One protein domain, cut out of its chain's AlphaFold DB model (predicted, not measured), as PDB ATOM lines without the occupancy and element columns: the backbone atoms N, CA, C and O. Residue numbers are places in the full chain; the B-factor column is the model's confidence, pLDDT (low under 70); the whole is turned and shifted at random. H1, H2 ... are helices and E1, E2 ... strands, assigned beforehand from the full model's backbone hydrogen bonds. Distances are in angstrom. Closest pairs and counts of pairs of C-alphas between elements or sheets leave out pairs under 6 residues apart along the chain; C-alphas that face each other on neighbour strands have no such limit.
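What this domain is: This is residues 179 to 268, 278 to 301 and 653 to 680 of the 802 residues of an uncharacterized protein of Phycomyces blakesleeanus (strain ATCC 8743b / DSM 1359 / FGSC 10004 / NBRC 33097 / NRRL 1555) (UniProt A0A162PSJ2). Two lobes make a long, loose shape: a helical lobe, in which H1 and H4 pack on H3 at wide angles and H2 meets the first end of H3 at a corner with its residues 208 to 212, and a small strand lobe far from H1 and H2, where the pairs E1 with E4 and E2 with E3 form two short sheets. The 142 printed residues run H1 H2 H3 E1 E2 E3 E4 H4; both sheets are antiparallel and the class is mixed. The whole is loose, with a radius of gyration of the C-alphas of 20.4 A and spans of 66 by 33 by 30 A.

How they stand to each other: H1, residues 189 to 203, touches the hub H3, residues 236 to 246, about perpendicular at 80 degrees; their closest C-alphas, of Leu 195 and Met 239, are 7.1 A apart. H2, residues 208 to 224, only just touches H3, with residues 208 to 212 alone and 3 pairs of C-alphas within 8 A; the closest, of Asp 212 and Tyr 236, are 6.0 A apart. E1, residues 251 to 256, is antiparallel to E4, residues 298 to 301, with N 254 and O 300 2.9 A apart, within hydrogen-bond range. E2, residues 287 to 290, and E3, residues 293 to 296, form a hairpin, with N 288 and O 295 within hydrogen-bond range at 2.8 A. E3 runs on into E4 at 63 degrees. H4, residues 656 to 678, touches H1 with residues 666 to 674 alone, at a steep tilt of 51 degrees, opposite ways; the closest C-alphas, of Tyr 199 and Val 670, are 6.1 A apart. Every O i to N i+4 pair is within hydrogen-bond range in H1, H2 and H3, and 16 of 19 in H4.

Where its parts are: H1 begins at C-alpha 189 (-35.670, -42.079, -45.279) and is 21.2 A long, H2 24.1 A and H3 15.2 A. E1 spans 15.4 A. H4, 31.7 A, ends at C-alpha 678 (-35.624, -56.131, -37.285).

The domain as a whole: The C-alphas of Gly 226 and Ser 280, the two farthest apart, are 67.2 A apart. Cuts leave gaps of 17.9 A from C-alpha 268 to 278 and 18.9 A from C-alpha 301 to 653. The link from H2 to H3 is long. Residues 179 to 183, 265 to 268 and 675 to 680 have pLDDT under 70.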
ATOM      1  N   SER A 179     -57.241 -47.100 -29.154       42.28
ATOM      2  CA  SER A 179     -55.815 -46.745 -29.227       42.28
ATOM      3  C   SER A 179     -54.959 -47.846 -29.866       42.28
ATOM      4  O   SER A 179     -54.093 -48.484 -29.251       42.28
ATOM      5  N   HIS A 180     -55.185 -48.032 -31.168       47.78
ATOM      6  CA  HIS A 180     -54.177 -48.542 -32.080       47.78
ATOM      7  C   HIS A 180     -52.961 -47.616 -31.982       47.78
ATOM      8  O   HIS A 180     -52.977 -46.513 -32.517       47.78
ATOM      9  N   VAL A 181     -51.929 -48.060 -31.266       50.84
ATOM     10  CA  VAL A 181     -50.606 -47.443 -31.335       50.84
ATOM     11  C   VAL A 181     -49.976 -48.059 -32.578       50.84
ATOM     12  O   VAL A 181     -49.695 -49.261 -32.555       50.84
ATOM     13  N   PRO A 182     -49.865 -47.324 -33.700       56.06
ATOM     14  CA  PRO A 182     -49.176 -47.856 -34.861       56.06
ATOM     15  C   PRO A 182     -47.724 -48.152 -34.484       56.06
ATOM     16  O   PRO A 182     -47.133 -47.489 -33.630       56.06
ATOM     17  N   PHE A 183     -47.118 -49.133 -35.154       68.06
ATOM     18  CA  PHE A 183     -45.663 -49.137 -35.217       68.06
ATOM     19  C   PHE A 183     -45.250 -47.823 -35.865       68.06
ATOM     20  O   PHE A 183     -45.681 -47.552 -36.984       68.06
ATOM     21  N   TYR A 184     -44.434 -47.036 -35.168       79.44
ATOM     22  CA  TYR A 184     -43.840 -45.837 -35.738       79.44
ATOM     23  C   TYR A 184     -43.095 -46.211 -37.023       79.44
ATOM     24  O   TYR A 184     -42.066 -46.896 -36.995       79.44
ATOM     25  N   GLU A 185     -43.663 -45.799 -38.148       83.50
ATOM     26  CA  GLU A 185     -43.111 -45.980 -39.479       83.50
ATOM     27  C   GLU A 185     -42.541 -44.619 -39.891       83.50
ATOM     28  O   GLU A 185     -43.311 -43.671 -40.036       83.50
ATOM     29  N   PRO A 186     -41.205 -44.474 -40.007       87.50
ATOM     30  CA  PRO A 186     -40.594 -43.192 -40.335       87.50
ATOM     31  C   PRO A 186     -41.183 -42.613 -41.622       87.50
ATOM     32  O   PRO A 186     -41.155 -43.262 -42.669       87.50
ATOM     33  N   ASN A 187     -41.664 -41.374 -41.557       88.88
ATOM     34  CA  ASN A 187     -42.288 -40.674 -42.678       88.88
ATOM     35  C   ASN A 187     -41.281 -40.384 -43.804       88.88
ATOM     36  O   ASN A 187     -41.667 -40.143 -44.948       88.88
ATOM     37  N   THR A 188     -39.979 -40.394 -43.494       92.19
ATOM     38  CA  THR A 188     -38.898 -40.169 -44.465       92.19
ATOM     39  C   THR A 188     -37.711 -41.121 -44.278       92.19
ATOM     40  O   THR A 188     -37.413 -41.591 -43.179       92.19
ATOM     41  N   TYR A 189     -36.941 -41.342 -45.350       91.25
ATOM     42  CA  TYR A 189     -35.670 -42.079 -45.279       91.25
ATOM     43  C   TYR A 189     -34.645 -41.417 -44.344       91.25
ATOM     44  O   TYR A 189     -33.890 -42.118 -43.672       91.25
ATOM     45  N   ALA A 190     -34.622 -40.081 -44.276       93.25
ATOM     46  CA  ALA A 190     -33.728 -39.343 -43.385       93.25
ATOM     47  C   ALA A 190     -34.068 -39.596 -41.908       93.25
ATOM     48  O   ALA A 190     -33.180 -39.794 -41.082       93.25
ATOM     49  N   GLU A 191     -35.354 -39.650 -41.579       94.25
ATOM     50  CA  GLU A 191     -35.873 -39.979 -40.252       94.25
ATOM     51  C   GLU A 191     -35.596 -41.448 -39.878       94.25
ATOM     52  O   GLU A 191     -35.117 -41.706 -38.774       94.25
ATOM     53  N   ALA A 192     -35.759 -42.396 -40.813       92.50
ATOM     54  CA  ALA A 192     -35.382 -43.802 -40.614       92.50
ATOM     55  C   ALA A 192     -33.876 -43.975 -40.337       92.50
ATOM     56  O   ALA A 192     -33.487 -44.609 -39.354       92.50
ATOM     57  N   ALA A 193     -33.024 -43.359 -41.161       94.38
ATOM     58  CA  ALA A 193     -31.575 -43.374 -40.970       94.38
ATOM     59  C   ALA A 193     -31.159 -42.667 -39.667       94.38
ATOM     60  O   ALA A 193     -30.228 -43.102 -38.987       94.38
ATOM     61  N   THR A 194     -31.871 -41.605 -39.275       96.00
ATOM     62  CA  THR A 194     -31.620 -40.928 -37.997       96.00
ATOM     63  C   THR A 194     -32.007 -41.802 -36.808       96.00
ATOM     64  O   THR A 194     -31.259 -41.826 -35.836       96.00
ATOM     65  N   LEU A 195     -33.114 -42.550 -36.872       94.06
ATOM     66  CA  LEU A 195     -33.504 -43.507 -35.833       94.06
ATOM     67  C   LEU A 195     -32.438 -44.604 -35.646       94.06
ATOM     68  O   LEU A 195     -32.074 -44.909 -34.510       94.06
ATOM     69  N   GLU A 196     -31.908 -45.166 -36.738       93.44
ATOM     70  CA  GLU A 196     -30.859 -46.201 -36.704       93.44
ATOM     71  C   GLU A 196     -29.540 -45.646 -36.122       93.44
ATOM     72  O   GLU A 196     -28.935 -46.261 -35.240       93.44
ATOM     73  N   LEU A 197     -29.141 -44.426 -36.506       94.81
ATOM     74  CA  LEU A 197     -28.014 -43.711 -35.885       94.81
ATOM     75  C   LEU A 197     -28.262 -43.412 -34.397       94.81
ATOM     76  O   LEU A 197     -27.379 -43.614 -33.566       94.81
ATOM     77  N   PHE A 198     -29.458 -42.943 -34.041       94.12
ATOM     78  CA  PHE A 198     -29.824 -42.603 -32.666       94.12
ATOM     79  C   PHE A 198     -29.782 -43.839 -31.764       94.12
ATOM     80  O   PHE A 198     -29.262 -43.757 -30.652       94.12
ATOM     81  N   TYR A 199     -30.225 -44.998 -32.262       90.31
ATOM     82  CA  TYR A 199     -30.071 -46.277 -31.572       90.31
ATOM     83  C   TYR A 199     -28.616 -46.601 -31.261       90.31
ATOM     84  O   TYR A 199     -28.282 -46.780 -30.091       90.31
ATOM     85  N   MET A 200     -27.745 -46.611 -32.274       91.75
ATOM     86  CA  MET A 200     -26.329 -46.929 -32.074       91.75
ATOM     87  C   MET A 200     -25.678 -45.986 -31.055       91.75
ATOM     88  O   MET A 200     -24.884 -46.425 -30.223       91.75
ATOM     89  N   PHE A 201     -26.047 -44.703 -31.057       92.62
ATOM     90  CA  PHE A 201     -25.527 -43.731 -30.094       92.62
ATOM     91  C   PHE A 201     -26.082 -43.947 -28.673       92.62
ATOM     92  O   PHE A 201     -25.314 -43.861 -27.718       92.62
ATOM     93  N   VAL A 202     -27.369 -44.279 -28.507       87.12
ATOM     94  CA  VAL A 202     -27.984 -44.595 -27.196       87.12
ATOM     95  C   VAL A 202     -27.502 -45.936 -26.626       87.12
ATOM     96  O   VAL A 202     -27.368 -46.084 -25.408       87.12
ATOM     97  N   GLU A 203     -27.230 -46.922 -27.479       85.19
ATOM     98  CA  GLU A 203     -26.666 -48.213 -27.079       85.19
ATOM     99  C   GLU A 203     -25.224 -48.050 -26.577       85.19
ATOM    100  O   GLU A 203     -24.890 -48.540 -25.500       85.19
ATOM    101  N   ASN A 204     -24.411 -47.256 -27.281       86.69
ATOM    102  CA  ASN A 204     -23.011 -46.984 -26.939       86.69
ATOM    103  C   ASN A 204     -22.814 -45.804 -25.957       86.69
ATOM    104  O   ASN A 204     -21.693 -45.329 -25.781       86.69
ATOM    105  N   ASN A 205     -23.884 -45.318 -25.312       85.31
ATOM    106  CA  ASN A 205     -23.879 -44.193 -24.358       85.31
ATOM    107  C   ASN A 205     -23.196 -42.905 -24.890       85.31
ATOM    108  O   ASN A 205     -22.606 -42.129 -24.131       85.31
ATOM    109  N   ILE A 206     -23.268 -42.652 -26.200       89.94
ATOM    110  CA  ILE A 206     -22.640 -41.494 -26.841       89.94
ATOM    111  C   ILE A 206     -23.431 -40.223 -26.508       89.94
ATOM    112  O   ILE A 206     -24.648 -40.152 -26.669       89.94
ATOM    113  N   SER A 207     -22.729 -39.177 -26.062       90.38
ATOM    114  CA  SER A 207     -23.381 -37.934 -25.636       90.38
ATOM    115  C   SER A 207     -24.146 -37.230 -26.768       90.38
ATOM    116  O   SER A 207     -23.681 -37.155 -27.908       90.38
ATOM    117  N   ARG A 208     -25.267 -36.587 -26.412       92.44
ATOM    118  CA  ARG A 208     -26.072 -35.733 -27.306       92.44
ATOM    119  C   ARG A 208     -25.242 -34.730 -28.117       92.44
ATOM    120  O   ARG A 208     -25.504 -34.539 -29.296       92.44
ATOM    121  N   ASN A 209     -24.234 -34.098 -27.509       94.25
ATOM    122  CA  ASN A 209     -23.380 -33.118 -28.193       94.25
ATOM    123  C   ASN A 209     -22.542 -33.765 -29.310       94.25
ATOM    124  O   ASN A 209     -22.311 -33.149 -30.346       94.25
ATOM    125  N   VAL A 210     -22.098 -35.012 -29.119       95.31
ATOM    126  CA  VAL A 210     -21.390 -35.767 -30.163       95.31
ATOM    127  C   VAL A 210     -22.367 -36.182 -31.266       95.31
ATOM    128  O   VAL A 210     -22.057 -35.946 -32.429       95.31
ATOM    129  N   PHE A 211     -23.572 -36.661 -30.928       95.31
ATOM    130  CA  PHE A 211     -24.634 -36.928 -31.914       95.31
ATOM    131  C   PHE A 211     -24.951 -35.690 -32.768       95.31
ATOM    132  O   PHE A 211     -24.808 -35.725 -33.989       95.31
ATOM    133  N   ASP A 212     -25.288 -34.562 -32.135       96.88
ATOM    134  CA  ASP A 212     -25.628 -33.311 -32.823       96.88
ATOM    135  C   ASP A 212     -24.467 -32.793 -33.698       96.88
ATOM    136  O   ASP A 212     -24.708 -32.172 -34.733       96.88
ATOM    137  N   LYS A 213     -23.204 -33.057 -33.330       97.69
ATOM    138  CA  LYS A 213     -22.027 -32.751 -34.164       97.69
ATOM    139  C   LYS A 213     -21.899 -33.691 -35.362       97.69
ATOM    140  O   LYS A 213     -21.705 -33.199 -36.470       97.69
ATOM    141  N   CYS A 214     -22.034 -35.002 -35.168       97.31
ATOM    142  CA  CYS A 214     -21.997 -35.987 -36.251       97.31
ATOM    143  C   CYS A 214     -23.085 -35.700 -37.296       97.31
ATOM    144  O   CYS A 214     -22.776 -35.585 -38.479       97.31
ATOM    145  N   ILE A 215     -24.327 -35.468 -36.859       97.38
ATOM    146  CA  ILE A 215     -25.445 -35.110 -37.741       97.38
ATOM    147  C   ILE A 215     -25.171 -33.807 -38.506       97.38
ATOM    148  O   ILE A 215     -25.388 -33.750 -39.713       97.38
ATOM    149  N   LYS A 216     -24.626 -32.769 -37.854       97.62
ATOM    150  CA  LYS A 216     -24.249 -31.516 -38.541       97.62
ATOM    151  C   LYS A 216     -23.170 -31.719 -39.605       97.62
ATOM    152  O   LYS A 216     -23.257 -31.091 -40.655       97.62
ATOM    153  N   ILE A 217     -22.178 -32.576 -39.353       97.88
ATOM    154  CA  ILE A 217     -21.123 -32.897 -40.327       97.88
ATOM    155  C   ILE A 217     -21.718 -33.636 -41.533       97.88
ATOM    156  O   ILE A 217     -21.473 -33.231 -42.668       97.88
ATOM    157  N   VAL A 218     -22.546 -34.660 -41.299       96.75
ATOM    158  CA  VAL A 218     -23.197 -35.423 -42.376       96.75
ATOM    159  C   VAL A 218     -24.130 -34.532 -43.201       96.75
ATOM    160  O   VAL A 218     -24.018 -34.506 -44.422       96.75
ATOM    161  N   ASN A 219     -24.982 -33.730 -42.557       97.25
ATOM    162  CA  ASN A 219     -25.898 -32.825 -43.254       97.25
ATOM    163  C   ASN A 219     -25.161 -31.739 -44.049       97.25
ATOM    164  O   ASN A 219     -25.589 -31.398 -45.151       97.25
ATOM    165  N   LYS A 220     -24.038 -31.221 -43.528       97.56
ATOM    166  CA  LYS A 220     -23.170 -30.303 -44.274       97.56
ATOM    167  C   LYS A 220     -22.639 -30.975 -45.545       97.56
ATOM    168  O   LYS A 220     -22.769 -30.399 -46.619       97.56
ATOM    169  N   TYR A 221     -22.114 -32.196 -45.438       97.19
ATOM    170  CA  TYR A 221     -21.605 -32.942 -46.591       97.19
ATOM    171  C   TYR A 221     -22.705 -33.265 -47.616       97.19
ATOM    172  O   TYR A 221     -22.489 -33.143 -48.819       97.19
ATOM    173  N   MET A 222     -23.907 -33.632 -47.158       95.56
ATOM    174  CA  MET A 222     -25.065 -33.850 -48.032       95.56
ATOM    175  C   MET A 222     -25.431 -32.579 -48.814       95.56
ATOM    176  O   MET A 222     -25.641 -32.653 -50.024       95.56
ATOM    177  N   ALA A 223     -25.435 -31.414 -48.156       95.94
ATOM    178  CA  ALA A 223     -25.677 -30.128 -48.808       95.94
ATOM    179  C   ALA A 223     -24.560 -29.752 -49.806       95.94
ATOM    180  O   ALA A 223     -24.856 -29.317 -50.915       95.94
ATOM    181  N   GLU A 224     -23.288 -29.986 -49.464       97.00
ATOM    182  CA  GLU A 224     -22.138 -29.798 -50.369       97.00
ATOM    183  C   GLU A 224     -22.187 -30.728 -51.598       97.00
ATOM    184  O   GLU A 224     -21.663 -30.389 -52.657       97.00
ATOM    185  N   ARG A 225     -22.862 -31.880 -51.488       96.12
ATOM    186  CA  ARG A 225     -23.155 -32.801 -52.600       96.12
ATOM    187  C   ARG A 225     -24.439 -32.467 -53.373       96.12
ATOM    188  O   ARG A 225     -24.807 -33.229 -54.263       96.12
ATOM    189  N   GLY A 226     -25.115 -31.361 -53.058       95.75
ATOM    190  CA  GLY A 226     -26.340 -30.936 -53.740       95.75
ATOM    191  C   GLY A 226     -27.584 -31.765 -53.403       95.75
ATOM    192  O   GLY A 226     -28.579 -31.680 -54.121       95.75
ATOM    193  N   LEU A 227     -27.563 -32.566 -52.328       93.62
ATOM    194  CA  LEU A 227     -28.763 -33.266 -51.869       93.62
ATOM    195  C   LEU A 227     -29.761 -32.264 -51.258       93.62
ATOM    196  O   LEU A 227     -29.349 -31.349 -50.538       93.62
ATOM    197  N   PRO A 228     -31.073 -32.424 -51.506       92.88
ATOM    198  CA  PRO A 228     -32.082 -31.501 -51.005       92.88
ATOM    199  C   PRO A 228     -32.172 -31.547 -49.475       92.88
ATOM    200  O   PRO A 228     -32.001 -32.597 -48.854       92.88
ATOM    201  N   ALA A 229     -32.519 -30.413 -48.862       90.38
ATOM    202  CA  ALA A 229     -32.631 -30.280 -47.406       90.38
ATOM    203  C   ALA A 229     -33.675 -31.223 -46.767       90.38
ATOM    204  O   ALA A 229     -33.592 -31.506 -45.575       90.38
ATOM    205  N   THR A 230     -34.614 -31.758 -47.554       90.00
ATOM    206  CA  THR A 230     -35.559 -32.817 -47.150       90.00
ATOM    207  C   THR A 230     -34.874 -34.126 -46.750       90.00
ATOM    208  O   THR A 230     -35.461 -34.920 -46.023       90.00
ATOM    209  N   ASN A 231     -33.634 -34.348 -47.197       90.94
ATOM    210  CA  ASN A 231     -32.843 -35.536 -46.877       90.94
ATOM    211  C   ASN A 231     -31.923 -35.324 -45.660       90.94
ATOM    212  O   ASN A 231     -31.163 -36.225 -45.307       90.94
ATOM    213  N   ALA A 232     -31.961 -34.147 -45.023       95.69
ATOM    214  CA  ALA A 232     -31.136 -33.850 -43.861       95.69
ATOM    215  C   ALA A 232     -31.565 -34.689 -42.645       95.69
ATOM    216  O   ALA A 232     -32.725 -34.675 -42.231       95.69
ATOM    217  N   LEU A 233     -30.600 -35.376 -42.035       97.19
ATOM    218  CA  LEU A 233     -30.797 -36.166 -40.824       97.19
ATOM    219  C   LEU A 233     -31.202 -35.273 -39.642       97.19
ATOM    220  O   LEU A 233     -30.806 -34.104 -39.546       97.19
ATOM    221  N   LEU A 234     -31.986 -35.814 -38.712       97.38
ATOM    222  CA  LEU A 234     -32.569 -35.034 -37.624       97.38
ATOM    223  C   LEU A 234     -31.573 -34.860 -36.464       97.38
ATOM    224  O   LEU A 234     -30.861 -35.778 -36.068       97.38
ATOM    225  N   LEU A 235     -31.539 -33.660 -35.876       97.00
ATOM    226  CA  LEU A 235     -30.800 -33.418 -34.632       97.00
ATOM    227  C   LEU A 235     -31.441 -34.179 -33.464       97.00
ATOM    228  O   LEU A 235     -32.646 -34.444 -33.478       97.00
ATOM    229  N   TYR A 236     -30.660 -34.437 -32.412       95.00
ATOM    230  CA  TYR A 236     -31.063 -35.235 -31.250       95.00
ATOM    231  C   TYR A 236     -32.408 -34.789 -30.678       95.00
ATOM    232  O   TYR A 236     -33.245 -35.619 -30.365       95.00
ATOM    233  N   TYR A 237     -32.634 -33.476 -30.560       95.50
ATOM    234  CA  TYR A 237     -33.880 -32.927 -30.016       95.50
ATOM    235  C   TYR A 237     -35.114 -33.249 -30.870       95.50
ATOM    236  O   TYR A 237     -36.174 -33.519 -30.317       95.50
ATOM    237  N   LYS A 238     -34.985 -33.249 -32.203       95.19
ATOM    238  CA  LYS A 238     -36.093 -33.626 -33.091       95.19
ATOM    239  C   LYS A 238     -36.393 -35.119 -32.957       95.19
ATOM    240  O   LYS A 238     -37.553 -35.476 -32.807       95.19
ATOM    241  N   MET A 239     -35.359 -35.961 -32.925       93.50
ATOM    242  CA  MET A 239     -35.515 -37.408 -32.740       93.50
ATOM    243  C   MET A 239     -36.084 -37.760 -31.353       93.50
ATOM    244  O   MET A 239     -36.994 -38.570 -31.253       93.50
ATOM    245  N   ASP A 240     -35.605 -37.105 -30.289       90.00
ATOM    246  CA  ASP A 240     -36.124 -37.214 -28.917       90.00
ATOM    247  C   ASP A 240     -37.586 -36.769 -28.818       90.00
ATOM    248  O   ASP A 240     -38.364 -37.412 -28.120       90.00
ATOM    249  N   LYS A 241     -37.977 -35.704 -29.535       91.69
ATOM    250  CA  LYS A 241     -39.376 -35.274 -29.613       91.69
ATOM    251  C   LYS A 241     -40.240 -36.312 -30.333       91.69
ATOM    252  O   LYS A 241     -41.229 -36.735 -29.756       91.69
ATOM    253  N   ILE A 242     -39.844 -36.775 -31.522       90.25
ATOM    254  CA  ILE A 242     -40.603 -37.794 -32.267       90.25
ATOM    255  C   ILE A 242     -40.748 -39.070 -31.430       90.25
ATOM    256  O   ILE A 242     -41.851 -39.571 -31.263       90.25
ATOM    257  N   LEU A 243     -39.666 -39.542 -30.801       87.12
ATOM    258  CA  LEU A 243     -39.733 -40.676 -29.876       87.12
ATOM    259  C   LEU A 243     -40.667 -40.410 -28.686       87.12
ATOM    260  O   LEU A 243     -41.290 -41.348 -28.216       87.12
ATOM    261  N   LYS A 244     -40.790 -39.178 -28.181       85.44
ATOM    262  CA  LYS A 244     -41.719 -38.844 -27.083       85.44
ATOM    263  C   LYS A 244     -43.175 -38.773 -27.511       85.44
ATOM    264  O   LYS A 244     -44.032 -39.229 -26.759       85.44
ATOM    265  N   ASP A 245     -43.426 -38.223 -28.690       85.44
ATOM    266  CA  ASP A 245     -44.765 -38.083 -29.248       85.44
ATOM    267  C   ASP A 245     -45.315 -39.481 -29.626       85.44
ATOM    268  O   ASP A 245     -46.403 -39.856 -29.189       85.44
ATOM    269  N   GLU A 246     -44.510 -40.297 -30.319       83.19
ATOM    270  CA  GLU A 246     -44.852 -41.649 -30.800       83.19
ATOM    271  C   GLU A 246     -44.827 -42.725 -29.705       83.19
ATOM    272  O   GLU A 246     -45.712 -43.576 -29.618       83.19
ATOM    273  N   TYR A 247     -43.807 -42.710 -28.842       75.50
ATOM    274  CA  TYR A 247     -43.671 -43.660 -27.737       75.50
ATOM    275  C   TYR A 247     -44.179 -43.030 -26.442       75.50
ATOM    276  O   TYR A 247     -43.450 -42.916 -25.456       75.50
ATOM    277  N   THR A 248     -45.447 -42.612 -26.427       72.00
ATOM    278  CA  THR A 248     -46.092 -42.025 -25.246       72.00
ATOM    279  C   THR A 248     -46.269 -43.083 -24.144       72.00
ATOM    280  O   THR A 248     -47.320 -43.701 -23.962       72.00
ATOM    281  N   VAL A 249     -45.196 -43.323 -23.388       72.81
ATOM    282  CA  VAL A 249     -45.224 -44.118 -22.160       72.81
ATOM    283  C   VAL A 249     -46.057 -43.358 -21.136       72.81
ATOM    284  O   VAL A 249     -45.632 -42.313 -20.641       72.81
ATOM    285  N   CYS A 250     -47.229 -43.884 -20.791       76.88
ATOM    286  CA  CYS A 250     -48.048 -43.330 -19.727       76.88
ATOM    287  C   CYS A 250     -47.381 -43.679 -18.391       76.88
ATOM    288  O   CYS A 250     -47.559 -44.765 -17.839       76.88
ATOM    289  N   THR A 251     -46.564 -42.755 -17.886       78.81
ATOM    290  CA  THR A 251     -46.066 -42.816 -16.513       78.81
ATOM    291  C   THR A 251     -47.131 -42.274 -15.571       78.81
ATOM    292  O   THR A 251     -47.434 -41.079 -15.640       78.81
ATOM    293  N   ALA A 252     -47.620 -43.092 -14.644       81.06
ATOM    294  CA  ALA A 252     -48.241 -42.555 -13.443       81.06
ATOM    295  C   ALA A 252     -47.168 -41.795 -12.652       81.06
ATOM    296  O   ALA A 252     -46.046 -42.287 -12.487       81.06
ATOM    297  N   THR A 253     -47.486 -40.580 -12.213       83.06
ATOM    298  CA  THR A 253     -46.646 -39.808 -11.290       83.06
ATOM    299  C   THR A 253     -47.375 -39.766  -9.963       83.06
ATOM    300  O   THR A 253     -48.536 -39.381  -9.932       83.06
ATOM    301  N   TYR A 254     -46.693 -40.178  -8.904       84.06
ATOM    302  CA  TYR A 254     -47.226 -40.241  -7.552       84.06
ATOM    303  C   TYR A 254     -46.393 -39.354  -6.637       84.06
ATOM    304  O   TYR A 254     -45.157 -39.341  -6.711       84.06
ATOM    305  N   ASP A 255     -47.069 -38.665  -5.733       88.81
ATOM    306  CA  ASP A 255     -46.438 -37.755  -4.788       88.81
ATOM    307  C   ASP A 255     -45.940 -38.511  -3.545       88.81
ATOM    308  O   ASP A 255     -46.480 -39.555  -3.163       88.81
ATOM    309  N   MET A 256     -44.861 -38.018  -2.933       86.25
ATOM    310  CA  MET A 256     -44.192 -38.648  -1.791       86.25
ATOM    311  C   MET A 256     -43.713 -37.625  -0.769       86.25
ATOM    312  O   MET A 256     -43.428 -36.470  -1.093       86.25
ATOM    313  N   CYS A 257     -43.509 -38.080   0.469       86.50
ATOM    314  CA  CYS A 257     -42.850 -37.249   1.468       86.50
ATOM    315  C   CYS A 257     -41.358 -37.061   1.146       86.50
ATOM    316  O   CYS A 257     -40.737 -37.887   0.477       86.50
ATOM    317  N   MET A 258     -40.769 -35.999   1.702       84.62
ATOM    318  CA  MET A 258     -39.370 -35.602   1.487       84.62
ATOM    319  C   MET A 258     -38.316 -36.697   1.748       84.62
ATOM    320  O   MET A 258     -37.248 -36.678   1.144       84.62
ATOM    321  N   GLU A 259     -38.602 -37.633   2.655       80.94
ATOM    322  CA  GLU A 259     -37.706 -38.744   3.016       80.94
ATOM    323  C   GLU A 259     -38.097 -40.062   2.315       80.94
ATOM    324  O   GLU A 259     -37.651 -41.135   2.716       80.94
ATOM    325  N   SER A 260     -38.957 -40.009   1.285       77.62
ATOM    326  CA  SER A 260     -39.423 -41.174   0.508       77.62
ATOM    327  C   SER A 260     -39.959 -42.335   1.369       77.62
ATOM    328  O   SER A 260     -39.766 -43.501   1.037       77.62
ATOM    329  N   CYS A 261     -40.605 -42.049   2.504       78.12
ATOM    330  CA  CYS A 261     -41.102 -43.090   3.416       78.12
ATOM    331  C   CYS A 261     -42.445 -43.688   2.975       78.12
ATOM    332  O   CYS A 261     -42.711 -44.858   3.237       78.12
ATOM    333  N   ILE A 262     -43.305 -42.888   2.340       79.38
ATOM    334  CA  ILE A 262     -44.624 -43.313   1.867       79.38
ATOM    335  C   ILE A 262     -45.029 -42.487   0.640       79.38
ATOM    336  O   ILE A 262     -44.655 -41.313   0.529       79.38
ATOM    337  N   ARG A 263     -45.793 -43.108  -0.265       83.31
ATOM    338  CA  ARG A 263     -46.539 -42.409  -1.316       83.31
ATOM    339  C   ARG A 263     -47.853 -41.868  -0.768       83.31
ATOM    340  O   ARG A 263     -48.440 -42.471   0.130       83.31
ATOM    341  N   PHE A 264     -48.361 -40.801  -1.357       79.19
ATOM    342  CA  PHE A 264     -49.733 -40.372  -1.110       79.19
ATOM    343  C   PHE A 264     -50.679 -41.123  -2.051       79.19
ATOM    344  O   PHE A 264     -50.276 -41.597  -3.118       79.19
ATOM    345  N   ARG A 265     -51.939 -41.286  -1.634       67.50
ATOM    346  CA  ARG A 265     -52.997 -41.600  -2.601       67.50
ATOM    347  C   ARG A 265     -53.193 -40.367  -3.466       67.50
ATOM    348  O   ARG A 265     -52.956 -39.261  -2.984       67.50
ATOM    349  N   ASP A 266     -53.629 -40.568  -4.702       65.19
ATOM    350  CA  ASP A 266     -53.948 -39.471  -5.606       65.19
ATOM    351  C   ASP A 266     -54.968 -38.556  -4.918       65.19
ATOM    352  O   ASP A 266     -56.119 -38.943  -4.696       65.19
ATOM    353  N   VAL A 267     -54.522 -37.372  -4.491       59.44
ATOM    354  CA  VAL A 267     -55.417 -36.395  -3.882       59.44
ATOM    355  C   VAL A 267     -56.244 -35.833  -5.023       59.44
ATOM    356  O   VAL A 267     -55.752 -35.036  -5.821       59.44
ATOM    357  N   GLU A 268     -57.489 -36.298  -5.133       60.59
ATOM    358  CA  GLU A 268     -58.451 -35.747  -6.086       60.59
ATOM    359  C   GLU A 268     -58.441 -34.221  -5.955       60.59
ATOM    360  O   GLU A 268     -58.576 -33.695  -4.849       60.59
ATOM    361  N   GLN A 278     -48.325 -33.940   7.223       87.69
ATOM    362  CA  GLN A 278     -47.015 -34.479   7.571       87.69
ATOM    363  C   GLN A 278     -47.011 -35.997   7.462       87.69
ATOM    364  O   GLN A 278     -48.003 -36.684   7.705       87.69
ATOM    365  N   CYS A 279     -45.856 -36.558   7.107       86.12
ATOM    366  CA  CYS A 279     -45.713 -37.994   6.916       86.12
ATOM    367  C   CYS A 279     -45.955 -38.743   8.222       86.12
ATOM    368  O   CYS A 279     -45.198 -38.586   9.177       86.12
ATOM    369  N   SER A 280     -46.949 -39.630   8.222       84.06
ATOM    370  CA  SER A 280     -47.268 -40.519   9.344       84.06
ATOM    371  C   SER A 280     -46.069 -41.348   9.829       84.06
ATOM    372  O   SER A 280     -46.034 -41.737  10.994       84.06
ATOM    373  N   HIS A 281     -45.074 -41.590   8.965       81.75
ATOM    374  CA  HIS A 281     -43.848 -42.315   9.303       81.75
ATOM    375  C   HIS A 281     -42.687 -41.429   9.786       81.75
ATOM    376  O   HIS A 281     -41.960 -41.847  10.684       81.75
ATOM    377  N   CYS A 282     -42.468 -40.245   9.196       88.88
ATOM    378  CA  CYS A 282     -41.253 -39.442   9.441       88.88
ATOM    379  C   CYS A 282     -41.490 -37.979   9.854       88.88
ATOM    380  O   CYS A 282     -40.525 -37.264  10.112       88.88
ATOM    381  N   GLY A 283     -42.738 -37.506   9.899       89.75
ATOM    382  CA  GLY A 283     -43.100 -36.117  10.213       89.75
ATOM    383  C   GLY A 283     -42.750 -35.084   9.131       89.75
ATOM    384  O   GLY A 283     -43.092 -33.914   9.269       89.75
ATOM    385  N   SER A 284     -42.081 -35.472   8.042       89.19
ATOM    386  CA  SER A 284     -41.728 -34.549   6.956       89.19
ATOM    387  C   SER A 284     -42.966 -34.061   6.200       89.19
ATOM    388  O   SER A 284     -43.865 -34.857   5.916       89.19
ATOM    389  N   GLN A 285     -42.968 -32.781   5.819       86.69
ATOM    390  CA  GLN A 285     -44.009 -32.165   4.989       86.69
ATOM    391  C   GLN A 285     -44.169 -32.876   3.638       86.69
ATOM    392  O   GLN A 285     -43.199 -33.395   3.069       86.69
ATOM    393  N   TRP A 286     -45.405 -32.899   3.139       86.31
ATOM    394  CA  TRP A 286     -45.777 -33.518   1.861       86.31
ATOM    395  C   TRP A 286     -45.613 -32.556   0.693       86.31
ATOM    396  O   TRP A 286     -45.055 -32.910  -0.347       86.31
ATOM    397  N   PHE A 287     -46.025 -31.309   0.910       87.75
ATOM    398  CA  PHE A 287     -46.031 -30.247  -0.082       87.75
ATOM    399  C   PHE A 287     -45.156 -29.079   0.371       87.75
ATOM    400  O   PHE A 287     -44.997 -28.811   1.561       87.75
ATOM    401  N   ARG A 288     -44.594 -28.360  -0.600       88.56
ATOM    402  CA  ARG A 288     -43.995 -27.038  -0.411       88.56
ATOM    403  C   ARG A 288     -44.811 -26.018  -1.193       88.56
ATOM    404  O   ARG A 288     -45.187 -26.268  -2.337       88.56
ATOM    405  N   ARG A 289     -45.072 -24.859  -0.592       86.88
ATOM    406  CA  ARG A 289     -45.774 -23.764  -1.269       86.88
ATOM    407  C   ARG A 289     -44.814 -23.030  -2.211       86.88
ATOM    408  O   ARG A 289     -43.848 -22.416  -1.762       86.88
ATOM    409  N   GLU A 290     -45.106 -23.045  -3.506       88.31
ATOM    410  CA  GLU A 290     -44.439 -22.241  -4.530       88.31
ATOM    411  C   GLU A 290     -45.457 -21.305  -5.183       88.31
ATOM    412  O   GLU A 290     -46.347 -21.763  -5.881       88.31
ATOM    413  N   ARG A 291     -45.319 -19.982  -5.004       85.31
ATOM    414  CA  ARG A 291     -46.182 -18.975  -5.671       85.31
ATOM    415  C   ARG A 291     -47.685 -19.287  -5.543       85.31
ATOM    416  O   ARG A 291     -48.410 -19.296  -6.533       85.31
ATOM    417  N   ASP A 292     -48.106 -19.571  -4.314       85.19
ATOM    418  CA  ASP A 292     -49.484 -19.906  -3.932       85.19
ATOM    419  C   ASP A 292     -50.036 -21.233  -4.498       85.19
ATOM    420  O   ASP A 292     -51.193 -21.561  -4.242       85.19
ATOM    421  N   THR A 293     -49.217 -22.053  -5.171       84.62
ATOM    422  CA  THR A 293     -49.536 -23.460  -5.454       84.62
ATOM    423  C   THR A 293     -48.780 -24.402  -4.520       84.62
ATOM    424  O   THR A 293     -47.629 -24.163  -4.144       84.62
ATOM    425  N   LEU A 294     -49.430 -25.500  -4.133       84.31
ATOM    426  CA  LEU A 294     -48.782 -26.598  -3.424       84.31
ATOM    427  C   LEU A 294     -48.121 -27.513  -4.448       84.31
ATOM    428  O   LEU A 294     -48.781 -28.068  -5.322       84.31
ATOM    429  N   VAL A 295     -46.801 -27.640  -4.348       86.62
ATOM    430  CA  VAL A 295     -45.996 -28.541  -5.171       86.62
ATOM    431  C   VAL A 295     -45.516 -29.675  -4.267       86.62
ATOM    432  O   VAL A 295     -44.977 -29.385  -3.194       86.62
ATOM    433  N   PRO A 296     -45.686 -30.954  -4.640       87.88
ATOM    434  CA  PRO A 296     -45.176 -32.070  -3.849       87.88
ATOM    435  C   PRO A 296     -43.666 -31.928  -3.639       87.88
ATOM    436  O   PRO A 296     -42.918 -31.601  -4.565       87.88
ATOM    437  N   VAL A 297     -43.196 -32.153  -2.408       87.38
ATOM    438  CA  VAL A 297     -41.768 -32.005  -2.068       87.38
ATOM    439  C   VAL A 297     -40.921 -33.006  -2.854       87.38
ATOM    440  O   VAL A 297     -39.791 -32.691  -3.241       87.38
ATOM    441  N   GLN A 298     -41.479 -34.188  -3.118       84.94
ATOM    442  CA  GLN A 298     -40.881 -35.225  -3.938       84.94
ATOM    443  C   GLN A 298     -41.969 -35.997  -4.695       84.94
ATOM    444  O   GLN A 298     -43.078 -36.168  -4.199       84.94
ATOM    445  N   THR A 299     -41.641 -36.503  -5.882       85.81
ATOM    446  CA  THR A 299     -42.503 -37.408  -6.653       85.81
ATOM    447  C   THR A 299     -41.714 -38.636  -7.102       85.81
ATOM    448  O   THR A 299     -40.482 -38.593  -7.206       85.81
ATOM    449  N   PHE A 300     -42.409 -39.738  -7.375       81.00
ATOM    450  CA  PHE A 300     -41.871 -40.866  -8.133       81.00
ATOM    451  C   PHE A 300     -42.763 -41.184  -9.326       81.00
ATOM    452  O   PHE A 300     -43.938 -40.820  -9.368       81.00
ATOM    453  N   LYS A 301     -42.186 -41.851 -10.324       79.94
ATOM    454  CA  LYS A 301     -42.890 -42.240 -11.543       79.94
ATOM    455  C   LYS A 301     -42.851 -43.744 -11.729       79.94
ATOM    456  O   LYS A 301     -41.798 -44.355 -11.557       79.94
ATOM    457  N   TRP A 653     -25.035 -36.055 -12.205       82.69
ATOM    458  CA  TRP A 653     -25.145 -35.808 -10.760       82.69
ATOM    459  C   TRP A 653     -26.187 -34.754 -10.366       82.69
ATOM    460  O   TRP A 653     -26.594 -34.715  -9.210       82.69
ATOM    461  N   LYS A 654     -26.608 -33.878 -11.292       81.69
ATOM    462  CA  LYS A 654     -27.502 -32.751 -10.963       81.69
ATOM    463  C   LYS A 654     -28.947 -33.189 -10.725       81.69
ATOM    464  O   LYS A 654     -29.584 -32.691  -9.809       81.69
ATOM    465  N   GLU A 655     -29.437 -34.117 -11.545       80.25
ATOM    466  CA  GLU A 655     -30.805 -34.649 -11.483       80.25
ATOM    467  C   GLU A 655     -30.814 -36.135 -11.900       80.25
ATOM    468  O   GLU A 655     -31.335 -36.484 -12.965       80.25
ATOM    469  N   PRO A 656     -30.197 -37.044 -11.122       78.69
ATOM    470  CA  PRO A 656     -30.049 -38.440 -11.533       78.69
ATOM    471  C   PRO A 656     -31.373 -39.174 -11.757       78.69
ATOM    472  O   PRO A 656     -31.448 -39.989 -12.673       78.69
ATOM    473  N   GLY A 657     -32.437 -38.839 -11.017       76.88
ATOM    474  CA  GLY A 657     -33.786 -39.356 -11.284       76.88
ATOM    475  C   GLY A 657     -34.285 -38.992 -12.688       76.88
ATOM    476  O   GLY A 657     -34.689 -39.870 -13.446       76.88
ATOM    477  N   LYS A 658     -34.158 -37.718 -13.091       80.00
ATOM    478  CA  LYS A 658     -34.543 -37.254 -14.435       80.00
ATOM    479  C   LYS A 658     -33.643 -37.839 -15.526       80.00
ATOM    480  O   LYS A 658     -34.101 -38.155 -16.621       80.00
ATOM    481  N   ASN A 659     -32.353 -37.999 -15.236       84.69
ATOM    482  CA  ASN A 659     -31.402 -38.623 -16.150       84.69
ATOM    483  C   ASN A 659     -31.740 -40.104 -16.387       84.69
ATOM    484  O   ASN A 659     -31.780 -40.530 -17.537       84.69
ATOM    485  N   MET A 660     -32.066 -40.845 -15.328       82.56
ATOM    486  CA  MET A 660     -32.515 -42.236 -15.387       82.56
ATOM    487  C   MET A 660     -33.857 -42.393 -16.111       82.56
ATOM    488  O   MET A 660     -33.963 -43.269 -16.964       82.56
ATOM    489  N   GLU A 661     -34.841 -41.525 -15.837       80.19
ATOM    490  CA  GLU A 661     -36.121 -41.471 -16.566       80.19
ATOM    491  C   GLU A 661     -35.877 -41.340 -18.075       80.19
ATOM    492  O   GLU A 661     -36.389 -42.140 -18.853       80.19
ATOM    493  N   ASN A 662     -35.025 -40.393 -18.488       83.25
ATOM    494  CA  ASN A 662     -34.673 -40.205 -19.897       83.25
ATOM    495  C   ASN A 662     -33.959 -41.436 -20.489       83.25
ATOM    496  O   ASN A 662     -34.314 -41.865 -21.579       83.25
ATOM    497  N   ILE A 663     -32.990 -42.034 -19.784       85.12
ATOM    498  CA  ILE A 663     -32.253 -43.219 -20.268       85.12
ATOM    499  C   ILE A 663     -33.187 -44.420 -20.448       85.12
ATOM    500  O   ILE A 663     -33.102 -45.114 -21.461       85.12
ATOM    501  N   LEU A 664     -34.073 -44.668 -19.480       82.69
ATOM    502  CA  LEU A 664     -35.063 -45.741 -19.547       82.69
ATOM    503  C   LEU A 664     -36.044 -45.494 -20.696       82.69
ATOM    504  O   LEU A 664     -36.283 -46.398 -21.492       82.69
ATOM    505  N   PHE A 665     -36.523 -44.256 -20.842       82.12
ATOM    506  CA  PHE A 665     -37.383 -43.850 -21.948       82.12
ATOM    507  C   PHE A 665     -36.707 -44.057 -23.314       82.12
ATOM    508  O   PHE A 665     -37.284 -44.691 -24.195       82.12
ATOM    509  N   HIS A 666     -35.461 -43.602 -23.493       83.88
ATOM    510  CA  HIS A 666     -34.712 -43.762 -24.746       83.88
ATOM    511  C   HIS A 666     -34.424 -45.227 -25.067       83.88
ATOM    512  O   HIS A 666     -34.678 -45.666 -26.188       83.88
ATOM    513  N   LYS A 667     -33.942 -46.017 -24.099       84.06
ATOM    514  CA  LYS A 667     -33.674 -47.448 -24.322       84.06
ATOM    515  C   LYS A 667     -34.956 -48.236 -24.617       84.06
ATOM    516  O   LYS A 667     -34.891 -49.202 -25.376       84.06
ATOM    517  N   ALA A 668     -36.102 -47.843 -24.060       78.00
ATOM    518  CA  ALA A 668     -37.390 -48.482 -24.319       78.00
ATOM    519  C   ALA A 668     -37.992 -48.064 -25.676       78.00
ATOM    520  O   ALA A 668     -38.275 -48.927 -26.508       78.00
ATOM    521  N   GLY A 669     -38.096 -46.759 -25.945       78.94
ATOM    522  CA  GLY A 669     -38.699 -46.231 -27.172       78.94
ATOM    523  C   GLY A 669     -37.941 -46.631 -28.429       78.94
ATOM    524  O   GLY A 669     -38.545 -47.063 -29.406       78.94
ATOM    525  N   VAL A 670     -36.607 -46.623 -28.392       80.75
ATOM    526  CA  VAL A 670     -35.831 -47.047 -29.563       80.75
ATOM    527  C   VAL A 670     -35.935 -48.562 -29.797       80.75
ATOM    528  O   VAL A 670     -36.053 -48.991 -30.945       80.75
ATOM    529  N   LYS A 671     -35.988 -49.388 -28.737       78.00
ATOM    530  CA  LYS A 671     -36.265 -50.835 -28.869       78.00
ATOM    531  C   LYS A 671     -37.656 -51.113 -29.444       78.00
ATOM    532  O   LYS A 671     -37.812 -52.084 -30.181       78.00
ATOM    533  N   HIS A 672     -38.648 -50.279 -29.130       77.06
ATOM    534  CA  HIS A 672     -39.982 -50.358 -29.719       77.06
ATOM    535  C   HIS A 672     -39.947 -50.038 -31.222       77.06
ATOM    536  O   HIS A 672     -40.298 -50.895 -32.034       77.06
ATOM    537  N   CYS A 673     -39.426 -48.865 -31.601       77.75
ATOM    538  CA  CYS A 673     -39.352 -48.428 -32.997       77.75
ATOM    539  C   CYS A 673     -38.535 -49.391 -33.885       77.75
ATOM    540  O   CYS A 673     -38.935 -49.683 -35.009       77.75
ATOM    541  N   LEU A 674     -37.424 -49.951 -33.384       75.19
ATOM    542  CA  LEU A 674     -36.606 -50.904 -34.151       75.19
ATOM    543  C   LEU A 674     -37.089 -52.361 -34.092       75.19
ATOM    544  O   LEU A 674     -36.786 -53.131 -35.006       75.19
ATOM    545  N   GLY A 675     -37.857 -52.765 -33.075       67.75
ATOM    546  CA  GLY A 675     -38.356 -54.143 -32.943       67.75
ATOM    547  C   GLY A 675     -39.275 -54.569 -34.095       67.75
ATOM    548  O   GLY A 675     -39.205 -55.705 -34.576       67.75
ATOM    549  N   GLY A 676     -40.083 -53.635 -34.607       60.28
ATOM    550  CA  GLY A 676     -40.859 -53.836 -35.835       60.28
ATOM    551  C   GLY A 676     -39.981 -53.963 -37.089       60.28
ATOM    552  O   GLY A 676     -40.326 -54.696 -38.014       60.28
ATOM    553  N   TRP A 677     -38.817 -53.309 -37.108       57.09
ATOM    554  CA  TRP A 677     -37.939 -53.213 -38.278       57.09
ATOM    555  C   TRP A 677     -36.997 -54.416 -38.426       57.09
ATOM    556  O   TRP A 677     -36.878 -54.977 -39.517       57.09
ATOM    557  N   ALA A 678     -36.422 -54.900 -37.318       50.06
ATOM    558  CA  ALA A 678     -35.624 -56.131 -37.285       50.06
ATOM    559  C   ALA A 678     -36.420 -57.365 -37.757       50.06
ATOM    560  O   ALA A 678     -35.850 -58.295 -38.318       50.06
ATOM    561  N   SER A 679     -37.749 -57.338 -37.596       47.44
ATOM    562  CA  SER A 679     -38.666 -58.373 -38.094       47.44
ATOM    563  C   SER A 679     -38.810 -58.390 -39.627       47.44
ATOM    564  O   SER A 679     -39.208 -59.412 -40.181       47.44
ATOM    565  N   ARG A 680     -38.529 -57.271 -40.323       52.56
ATOM    566  CA  ARG A 680     -38.716 -57.134 -41.783       52.56
ATOM    567  C   ARG A 680     -37.473 -57.509 -42.603       52.56
ATOM    568  O   ARG A 680     -37.621 -57.903 -43.759       52.56
TER     569      ARG A 680